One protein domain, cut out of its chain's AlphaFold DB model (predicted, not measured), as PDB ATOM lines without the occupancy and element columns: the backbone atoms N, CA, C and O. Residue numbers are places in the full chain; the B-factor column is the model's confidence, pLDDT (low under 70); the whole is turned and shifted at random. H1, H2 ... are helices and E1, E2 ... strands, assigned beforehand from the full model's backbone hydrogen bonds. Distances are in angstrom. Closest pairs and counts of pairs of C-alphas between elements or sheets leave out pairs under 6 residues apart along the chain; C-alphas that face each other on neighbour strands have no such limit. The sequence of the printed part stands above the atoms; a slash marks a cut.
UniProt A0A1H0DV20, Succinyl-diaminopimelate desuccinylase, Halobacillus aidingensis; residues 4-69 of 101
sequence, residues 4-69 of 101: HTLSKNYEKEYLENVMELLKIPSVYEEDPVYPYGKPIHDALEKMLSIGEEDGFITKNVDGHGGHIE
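AT A GLANCE: This is residues 4 to 69 of the 101 residues of the protein "Succinyl-diaminopimelate desuccinylase" of Halobacillus aidingensis (UniProt A0A1H0DV20). H3 makes the middle, with residues 17 to 21 of H2 packed on one side and the small hairpin E1 E2 on the other, while residues 4 to 16, with H1, stick out as an arm. The 66 printed residues run H1, H2, H3, E1, E2, mostly helix, with one antiparallel sheet. The whole is loose, radius of gyration of the C-alphas 13.6 A, spanning 46 by 24 by 15 A.

HOW THE PARTS SIT: H1, residues 4 to 9, and H2, residues 11 to 22, meet only through their link. H3, residues 38 to 53, touches residues 17 to 21 of H2 with its residues 43 to 50, a helical hairpin at a shallow tilt of 23 degrees; the closest C-alphas, of Leu 21 and Ala 43, are 6.3 A apart. E1, residues 57 to 60, and E2, residues 66 to 69, form a hairpin; N 59 and O 67, 2.9 A apart, are within hydrogen-bond range. The closest C-alphas of H3 and E1, of Leu 48 and Thr 58, are 5.9 A apart. H2 and H3 have every O i to N i+4 pair within range, H1 0 of 2, but 2 of 3 O i to N i+3.

IN THESE COORDINATES: From first to last C-alpha H1 measures 9.3 A, H2 16.1 A, H3 22.1 A, E1 10.6 A and E2 9.8 A. C-alpha 4 is at (-25.370, 37.688, -31.132), C-alpha 69 at (-39.996, 24.730, -19.176).

THE WHOLE: The C-alphas farthest apart, of Thr 5 and Pro 32, are 46.5 A apart. The printed part has no cut, the link H2 to H3 is long, and no printed residue is under 70 in pLDDT.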
ATOM      1  N   HIS A   4     -26.595  37.094 -31.669       94.88
ATOM      2  CA  HIS A   4     -25.370  37.688 -31.132       94.88
ATOM      3  C   HIS A   4     -25.581  39.164 -30.776       94.88
ATOM      4  O   HIS A   4     -25.083  39.647 -29.762       94.88
ATOM      5  N   THR A   5     -26.326  39.903 -31.600       96.62
ATOM      6  CA  THR A   5     -26.700  41.282 -31.254       96.62
ATOM      7  C   THR A   5     -27.687  41.301 -30.087       96.62
ATOM      8  O   THR A   5     -27.540  42.120 -29.185       96.62
ATOM      9  N   LEU A   6     -28.653  40.377 -30.063       95.94
ATOM     10  CA  LEU A   6     -29.612  40.275 -28.964       95.94
ATOM     11  C   LEU A   6     -28.934  39.984 -27.622       95.94
ATOM     12  O   LEU A   6     -29.241  40.660 -26.648       95.94
ATOM     13  N   SER A   7     -28.000  39.029 -27.563       96.38
ATOM     14  CA  SER A   7     -27.357  38.622 -26.307       96.38
ATOM     15  C   SER A   7     -26.626  39.777 -25.622       96.38
ATOM     16  O   SER A   7     -26.611  39.857 -24.399       96.38
ATOM     17  N   LYS A   8     -26.075  40.719 -26.398       96.88
ATOM     18  CA  LYS A   8     -25.421  41.924 -25.866       96.88
ATOM     19  C   LYS A   8     -26.381  42.848 -25.120       96.88
ATOM     20  O   LYS A   8     -25.968  43.508 -24.175       96.88
ATOM     21  N   ASN A   9     -27.655  42.882 -25.506       97.12
ATOM     22  CA  ASN A   9     -28.652  43.699 -24.809       97.12
ATOM     23  C   ASN A   9     -28.981  43.140 -23.415       97.12
ATOM     24  O   ASN A   9     -29.356  43.910 -22.536       97.12
ATOM     25  N   TYR A  10     -28.800  41.831 -23.218       96.50
ATOM     26  CA  TYR A  10     -29.049  41.123 -21.958       96.50
ATOM     27  C   TYR A  10     -27.783  40.905 -21.122       96.50
ATOM     28  O   TYR A  10     -27.864  40.353 -20.032       96.50
ATOM     29  N   GLU A  11     -26.608  41.343 -21.590       97.12
ATOM     30  CA  GLU A  11     -25.324  41.077 -20.923       97.12
ATOM     31  C   GLU A  11     -25.329  41.522 -19.458       97.12
ATOM     32  O   GLU A  11     -24.883  40.785 -18.581       97.12
ATOM     33  N   LYS A  12     -25.874  42.710 -19.182       97.81
ATOM     34  CA  LYS A  12     -25.947  43.247 -17.821       97.81
ATOM     35  C   LYS A  12     -26.786  42.354 -16.903       97.81
ATOM     36  O   LYS A  12     -26.322  41.992 -15.830       97.81
ATOM     37  N   GLU A  13     -27.993  42.012 -17.333       97.12
ATOM     38  CA  GLU A  13     -28.940  41.198 -16.568       97.12
ATOM     39  C   GLU A  13     -28.406  39.776 -16.353       97.12
ATOM     40  O   GLU A  13     -28.416  39.258 -15.240       97.12
ATOM     41  N   TYR A  14     -27.827  39.183 -17.401       96.75
ATOM     42  CA  TYR A  14     -27.143  37.897 -17.317       96.75
ATOM     43  C   TYR A  14     -26.028  37.921 -16.264       96.75
ATOM     44  O   TYR A  14     -25.953  37.029 -15.421       96.75
ATOM     45  N   LEU A  15     -25.169  38.947 -16.282       97.12
ATOM     46  CA  LEU A  15     -24.094  39.088 -15.298       97.12
ATOM     47  C   LEU A  15     -24.641  39.278 -13.881       97.12
ATOM     48  O   LEU A  15     -24.101  38.686 -12.953       97.12
ATOM     49  N   GLU A  16     -25.701  40.065 -13.700       96.69
ATOM     50  CA  GLU A  16     -26.352  40.245 -12.397       96.69
ATOM     51  C   GLU A  16     -26.870  38.905 -11.851       96.69
ATOM     52  O   GLU A  16     -26.497  38.514 -10.744       96.69
ATOM     53  N   ASN A  17     -27.616  38.143 -12.654       97.19
ATOM     54  CA  ASN A  17     -28.156  36.838 -12.263       97.19
ATOM     55  C   ASN A  17     -27.064  35.798 -11.972       97.19
ATOM     56  O   ASN A  17     -27.124  35.102 -10.954       97.19
ATOM     57  N   VAL A  18     -26.027  35.724 -12.812       95.56
ATOM     58  CA  VAL A  18     -24.877  34.835 -12.577       95.56
ATOM     59  C   VAL A  18     -24.156  35.210 -11.285       95.56
ATOM     60  O   VAL A  18     -23.783  34.330 -10.513       95.56
ATOM     61  N   MET A  19     -23.973  36.502 -11.011       94.81
ATOM     62  CA  MET A  19     -23.303  36.949  -9.789       94.81
ATOM     63  C   MET A  19     -24.135  36.661  -8.537       94.81
ATOM     64  O   MET A  19     -23.552  36.340  -7.503       94.81
ATOM     65  N   GLU A  20     -25.467  36.733  -8.605       94.69
ATOM     66  CA  GLU A  20     -26.337  36.294  -7.505       94.69
ATOM     67  C   GLU A  20     -26.201  34.791  -7.234       94.69
ATOM     68  O   GLU A  20     -26.045  34.399  -6.079       94.69
ATOM     69  N   LEU A  21     -26.162  33.956  -8.277       95.44
ATOM     70  CA  LEU A  21     -25.924  32.516  -8.125       95.44
ATOM     71  C   LEU A  21     -24.531  32.219  -7.546       95.44
ATOM     72  O   LEU A  21     -24.412  31.440  -6.606       95.44
ATOM     73  N   LEU A  22     -23.479  32.888  -8.033       93.62
ATOM     74  CA  LEU A  22     -22.100  32.700  -7.554       93.62
ATOM     75  C   LEU A  22     -21.877  33.141  -6.098       93.62
ATOM     76  O   LEU A  22     -20.894  32.738  -5.473       93.62
ATOM     77  N   LYS A  23     -22.753  33.984  -5.540       92.62
ATOM     78  CA  LYS A  23     -22.708  34.337  -4.112       92.62
ATOM     79  C   LYS A  23     -23.186  33.195  -3.216       92.62
ATOM     80  O   LYS A  23     -22.880  33.227  -2.024       92.62
ATOM     81  N   ILE A  24     -23.913  32.217  -3.760       95.38
ATOM     82  CA  ILE A  24     -24.428  31.069  -3.018       95.38
ATOM     83  C   ILE A  24     -23.337  29.990  -2.984       95.38
ATOM     84  O   ILE A  24     -22.948  29.469  -4.028       95.38
ATOM     85  N   PRO A  25     -22.815  29.628  -1.802       94.81
ATOM     86  CA  PRO A  25     -21.799  28.596  -1.680       94.81
ATOM     87  C   PRO A  25     -22.459  27.215  -1.724       94.81
ATOM     88  O   PRO A  25     -22.517  26.547  -0.697       94.81
ATOM     89  N   SER A  26     -22.981  26.811  -2.885       97.12
ATOM     90  CA  SER A  26     -23.755  25.580  -3.127       97.12
ATOM     91  C   SER A  26     -22.916  24.296  -3.024       97.12
ATOM     92  O   SER A  26     -22.890  23.446  -3.910       97.12
ATOM     93  N   VAL A  27     -22.193  24.158  -1.923       97.19
ATOM     94  CA  VAL A  27     -21.429  22.978  -1.547       97.19
ATOM     95  C   VAL A  27     -22.362  22.020  -0.818       97.19
ATOM     96  O   VAL A  27     -23.228  22.446  -0.056       97.19
ATOM     97  N   TYR A  28     -22.166  20.726  -1.048       97.75
ATOM     98  CA  TYR A  28     -22.899  19.684  -0.340       97.75
ATOM     99  C   TYR A  28     -22.719  19.796   1.179       97.75
ATOM    100  O   TYR A  28     -21.590  19.845   1.679       97.75
ATOM    101  N   GLU A  29     -23.835  19.754   1.900       96.94
ATOM    102  CA  GLU A  29     -23.881  19.689   3.358       96.94
ATOM    103  C   GLU A  29     -24.926  18.649   3.783       96.94
ATOM    104  O   GLU A  29     -25.984  18.536   3.167       96.94
ATOM    105  N   GLU A  30     -24.644  17.872   4.830       96.94
ATOM    106  CA  GLU A  30     -25.668  16.999   5.413       96.94
ATOM    107  C   GLU A  30     -26.733  17.851   6.103       96.94
ATOM    108  O   GLU A  30     -26.421  18.671   6.967       96.94
ATOM    109  N   ASP A  31     -27.997  17.628   5.751       97.50
ATOM    110  CA  ASP A  31     -29.122  18.365   6.313       97.50
ATOM    111  C   ASP A  31     -30.348  17.441   6.455       97.50
ATOM    112  O   ASP A  31     -30.595  16.597   5.590       97.50
ATOM    113  N   PRO A  32     -31.115  17.537   7.558       96.19
ATOM    114  CA  PRO A  32     -32.279  16.679   7.789       96.19
ATOM    115  C   PRO A  32     -33.505  17.037   6.934       96.19
ATOM    116  O   PRO A  32     -34.445  16.245   6.872       96.19
ATOM    117  N   VAL A  33     -33.535  18.230   6.336       97.00
ATOM    118  CA  VAL A  33     -34.648  18.760   5.535       97.00
ATOM    119  C   VAL A  33     -34.278  18.801   4.056       97.00
ATOM    120  O   VAL A  33     -35.077  18.395   3.216       97.00
ATOM    121  N   TYR A  34     -33.079  19.283   3.733       97.69
ATOM    122  CA  TYR A  34     -32.636  19.479   2.356       97.69
ATOM    123  C   TYR A  34     -31.763  18.307   1.886       97.69
ATOM    124  O   TYR A  34     -30.689  18.108   2.454       97.69
ATOM    125  N   PRO A  35     -32.140  17.569   0.821       97.25
ATOM    126  CA  PRO A  35     -31.452  16.333   0.425       97.25
ATOM    127  C   PRO A  35     -29.939  16.455   0.197       97.25
ATOM    128  O   PRO A  35     -29.213  15.479   0.372       97.25
ATOM    129  N   TYR A  36     -29.473  17.643  -0.202       98.00
ATOM    130  CA  TYR A  36     -28.064  17.934  -0.493       98.00
ATOM    131  C   TYR A  36     -27.516  19.122   0.312       98.00
ATOM    132  O   TYR A  36     -26.459  19.664  -0.010       98.00
ATOM    133  N   GLY A  37     -28.245  19.544   1.344       98.25
ATOM    134  CA  GLY A  37     -27.897  20.707   2.146       98.25
ATOM    135  C   GLY A  37     -28.609  21.978   1.705       98.25
ATOM    136  O   GLY A  37     -28.939  22.183   0.530       98.25
ATOM    137  N   LYS A  38     -28.835  22.863   2.681       97.81
ATOM    138  CA  LYS A  38     -29.484  24.157   2.461       97.81
ATOM    139  C   LYS A  38     -28.810  25.001   1.363       97.81
ATOM    140  O   LYS A  38     -29.548  25.580   0.571       97.81
ATOM    141  N   PRO A  39     -27.468  25.071   1.234       97.06
ATOM    142  CA  PRO A  39     -26.850  25.913   0.207       97.06
ATOM    143  C   PRO A  39     -27.174  25.487  -1.231       97.06
ATOM    144  O   PRO A  39     -27.374  26.340  -2.095       97.06
ATOM    145  N   ILE A  40     -27.256  24.180  -1.501       98.44
ATOM    146  CA  ILE A  40     -27.660  23.665  -2.819       98.44
ATOM    147  C   ILE A  40     -29.144  23.947  -3.066       98.44
ATOM    148  O   ILE A  40     -29.515  24.353  -4.167       98.44
ATOM    149  N   HIS A  41     -29.985  23.791  -2.040       98.50
ATOM    150  CA  HIS A  41     -31.396  24.149  -2.137       98.50
ATOM    151  C   HIS A  41     -31.596  25.645  -2.431       98.50
ATOM    152  O   HIS A  41     -32.366  25.985  -3.322       98.50
ATOM    153  N   ASP A  42     -30.862  26.535  -1.758       98.25
ATOM    154  CA  ASP A  42     -30.936  27.981  -1.996       98.25
ATOM    155  C   ASP A  42     -30.534  28.340  -3.441       98.25
ATOM    156  O   ASP A  42     -31.158  29.200  -4.065       98.25
ATOM    157  N   ALA A  43     -29.524  27.662  -4.004       98.31
ATOM    158  CA  ALA A  43     -29.138  27.837  -5.406       98.31
ATOM    159  C   ALA A  43     -30.218  27.337  -6.376       98.31
ATOM    160  O   ALA A  43     -30.506  28.009  -7.369       98.31
ATOM    161  N   LEU A  44     -30.839  26.189  -6.078       98.62
ATOM    162  CA  LEU A  44     -31.963  25.652  -6.846       98.62
ATOM    163  C   LEU A  44     -33.147  26.625  -6.853       98.62
ATOM    164  O   LEU A  44     -33.633  26.976  -7.926       98.62
ATOM    165  N   GLU A  45     -33.563  27.109  -5.684       98.56
ATOM    166  CA  GLU A  45     -34.651  28.082  -5.559       98.56
ATOM    167  C   GLU A  45     -34.333  29.381  -6.305       98.56
ATOM    168  O   GLU A  45     -35.186  29.898  -7.024       98.56
ATOM    169  N   LYS A  46     -33.092  29.884  -6.216       98.44
ATOM    170  CA  LYS A  46     -32.691  31.089  -6.956       98.44
ATOM    171  C   LYS A  46     -32.758  30.887  -8.471       98.44
ATOM    172  O   LYS A  46     -33.211  31.780  -9.180       98.44
ATOM    173  N   MET A  47     -32.321  29.735  -8.977       98.50
ATOM    174  CA  MET A  47     -32.392  29.436 -10.410       98.50
ATOM    175  C   MET A  47     -33.844  29.325 -10.897       98.50
ATOM    176  O   MET A  47     -34.178  29.840 -11.964       98.50
ATOM    177  N   LEU A  48     -34.714  28.685 -10.110       98.69
ATOM    178  CA  LEU A  48     -36.140  28.589 -10.424       98.69
ATOM    179  C   LEU A  48     -36.831  29.959 -10.356       98.69
ATOM    180  O   LEU A  48     -37.673  30.233 -11.206       98.69
ATOM    181  N   SER A  49     -36.442  30.841  -9.427       98.44
ATOM    182  CA  SER A  49     -36.989  32.205  -9.365       98.44
ATOM    183  C   SER A  49     -36.634  33.014 -10.610       98.44
ATOM    184  O   SER A  49     -37.505  33.676 -11.155       98.44
ATOM    185  N   ILE A  50     -35.394  32.912 -11.107       98.12
ATOM    186  CA  ILE A  50     -34.983  33.570 -12.360       98.12
ATOM    187  C   ILE A  50     -35.865  33.083 -13.518       98.12
ATOM    188  O   ILE A  50     -36.384  33.889 -14.282       98.12
ATOM    189  N   GLY A  51     -36.093  31.768 -13.616       98.00
ATOM    190  CA  GLY A  51     -36.987  31.212 -14.632       98.00
ATOM    191  C   GLY A  51     -38.426  31.732 -14.519       98.00
ATOM    192  O   GLY A  51     -39.037  32.076 -15.526       98.00
ATOM    193  N   GLU A  52     -38.969  31.818 -13.306       98.19
ATOM    194  CA  GLU A  52     -40.318  32.347 -13.070       98.19
ATOM    195  C   GLU A  52     -40.418  33.848 -13.401       98.19
ATOM    196  O   GLU A  52     -41.382  34.273 -14.038       98.19
ATOM    197  N   GLU A  53     -39.408  34.640 -13.028       97.44
ATOM    198  CA  GLU A  53     -39.296  36.075 -13.331       97.44
ATOM    199  C   GLU A  53     -39.265  36.337 -14.850       97.44
ATOM    200  O   GLU A  53     -39.911  37.275 -15.327       97.44
ATOM    201  N   ASP A  54     -38.609  35.457 -15.611       96.62
ATOM    202  CA  ASP A  54     -38.563  35.483 -17.078       96.62
ATOM    203  C   ASP A  54     -39.852  34.952 -17.745       96.62
ATOM    204  O   ASP A  54     -40.004  35.005 -18.970       96.62
ATOM    205  N   GLY A  55     -40.813  34.461 -16.953       97.38
ATOM    206  CA  GLY A  55     -42.112  33.976 -17.419       97.38
ATOM    207  C   GLY A  55     -42.139  32.509 -17.855       97.38
ATOM    208  O   GLY A  55     -43.083  32.098 -18.538       97.38
ATOM    209  N   PHE A  56     -41.135  31.712 -17.484       98.38
ATOM    210  CA  PHE A  56     -41.134  30.265 -17.698       98.38
ATOM    211  C   PHE A  56     -41.983  29.529 -16.657       98.38
ATOM    212  O   PHE A  56     -42.237  30.021 -15.557       98.38
ATOM    213  N   ILE A  57     -42.392  28.302 -16.990       98.06
ATOM    214  CA  ILE A  57     -42.994  27.392 -16.011       98.06
ATOM    215  C   ILE A  57     -41.858  26.724 -15.249       98.06
ATOM    216  O   ILE A  57     -40.989  26.096 -15.856       98.06
ATOM    217  N   THR A  58     -41.867  26.837 -13.925       98.44
ATOM    218  CA  THR A  58     -40.836  26.242 -13.078       98.44
ATOM    219  C   THR A  58     -41.420  25.204 -12.131       98.44
ATOM    220  O   THR A  58     -42.586  25.257 -11.733       98.44
ATOM    221  N   LYS A  59     -40.612  24.198 -11.796       98.31
ATOM    222  CA  LYS A  59     -40.998  23.145 -10.855       98.31
ATOM    223  C   LYS A  59     -39.801  22.704 -10.037       98.31
ATOM    224  O   LYS A  59     -38.814  22.244 -10.603       98.31
ATOM    225  N   ASN A  60     -39.937  22.750  -8.717       98.25
ATOM    226  CA  ASN A  60     -39.045  22.050  -7.801       98.25
ATOM    227  C   ASN A  60     -39.532  20.599  -7.606       98.25
ATOM    228  O   ASN A  60     -40.726  20.354  -7.420       98.25
ATOM    229  N   VAL A  61     -38.615  19.633  -7.672       98.06
ATOM    230  CA  VAL A  61     -38.869  18.207  -7.431       98.06
ATOM    231  C   VAL A  61     -38.309  17.825  -6.062       98.06
ATOM    232  O   VAL A  61     -37.209  17.285  -5.960       98.06
ATOM    233  N   ASP A  62     -39.060  18.151  -5.009       96.25
ATOM    234  CA  ASP A  62     -38.767  17.813  -3.606       96.25
ATOM    235  C   ASP A  62     -37.334  18.166  -3.146       96.25
ATOM    236  O   ASP A  62     -36.716  17.467  -2.347       96.25
ATOM    237  N   GLY A  63     -36.765  19.246  -3.684       96.69
ATOM    238  CA  GLY A  63     -35.407  19.707  -3.397       96.69
ATOM    239  C   GLY A  63     -34.294  18.913  -4.089       96.69
ATOM    240  O   GLY A  63     -33.127  19.262  -3.927       96.69
ATOM    241  N   HIS A  64     -34.620  17.881  -4.872       97.44
ATOM    242  CA  HIS A  64     -33.634  17.064  -5.585       97.44
ATOM    243  C   HIS A  64     -33.200  17.656  -6.930       97.44
ATOM    244  O   HIS A  64     -32.127  17.320  -7.432       97.44
ATOM    245  N   GLY A  65     -34.032  18.498  -7.534       97.50
ATOM    246  CA  GLY A  65     -33.784  19.080  -8.847       97.50
ATOM    247  C   GLY A  65     -34.926  19.983  -9.285       97.50
ATOM    248  O   GLY A  65     -35.958  20.070  -8.616       97.50
ATOM    249  N   GLY A  66     -34.730  20.660 -10.411       98.00
ATOM    250  CA  GLY A  66     -35.675  21.638 -10.925       98.00
ATOM    251  C   GLY A  66     -35.892  21.524 -12.424       98.00
ATOM    252  O   GLY A  66     -34.994  21.117 -13.159       98.00
ATOM    253  N   HIS A  67     -37.082  21.917 -12.860       98.06
ATOM    254  CA  HIS A  67     -37.427  22.105 -14.264       98.06
ATOM    255  C   HIS A  67     -37.719  23.581 -14.522       98.06
ATOM    256  O   HIS A  67     -38.377  24.229 -13.709       98.06
ATOM    257  N   ILE A  68     -37.239  24.080 -15.660       98.44
ATOM    258  CA  ILE A  68     -37.617  25.361 -16.258       98.44
ATOM    259  C   ILE A  68     -38.060  25.024 -17.680       98.44
ATOM    260  O   ILE A  68     -37.270  24.502 -18.468       98.44
ATOM    261  N   GLU A  69     -39.336  25.241 -17.977       97.75
ATOM    262  CA  GLU A  69     -39.996  24.730 -19.176       97.75
ATOM    263  C   GLU A  69     -40.473  25.871 -20.080       97.75
ATOM    264  O   GLU A  69     -41.002  26.889 -19.621       97.75
TER     265      GLU A  69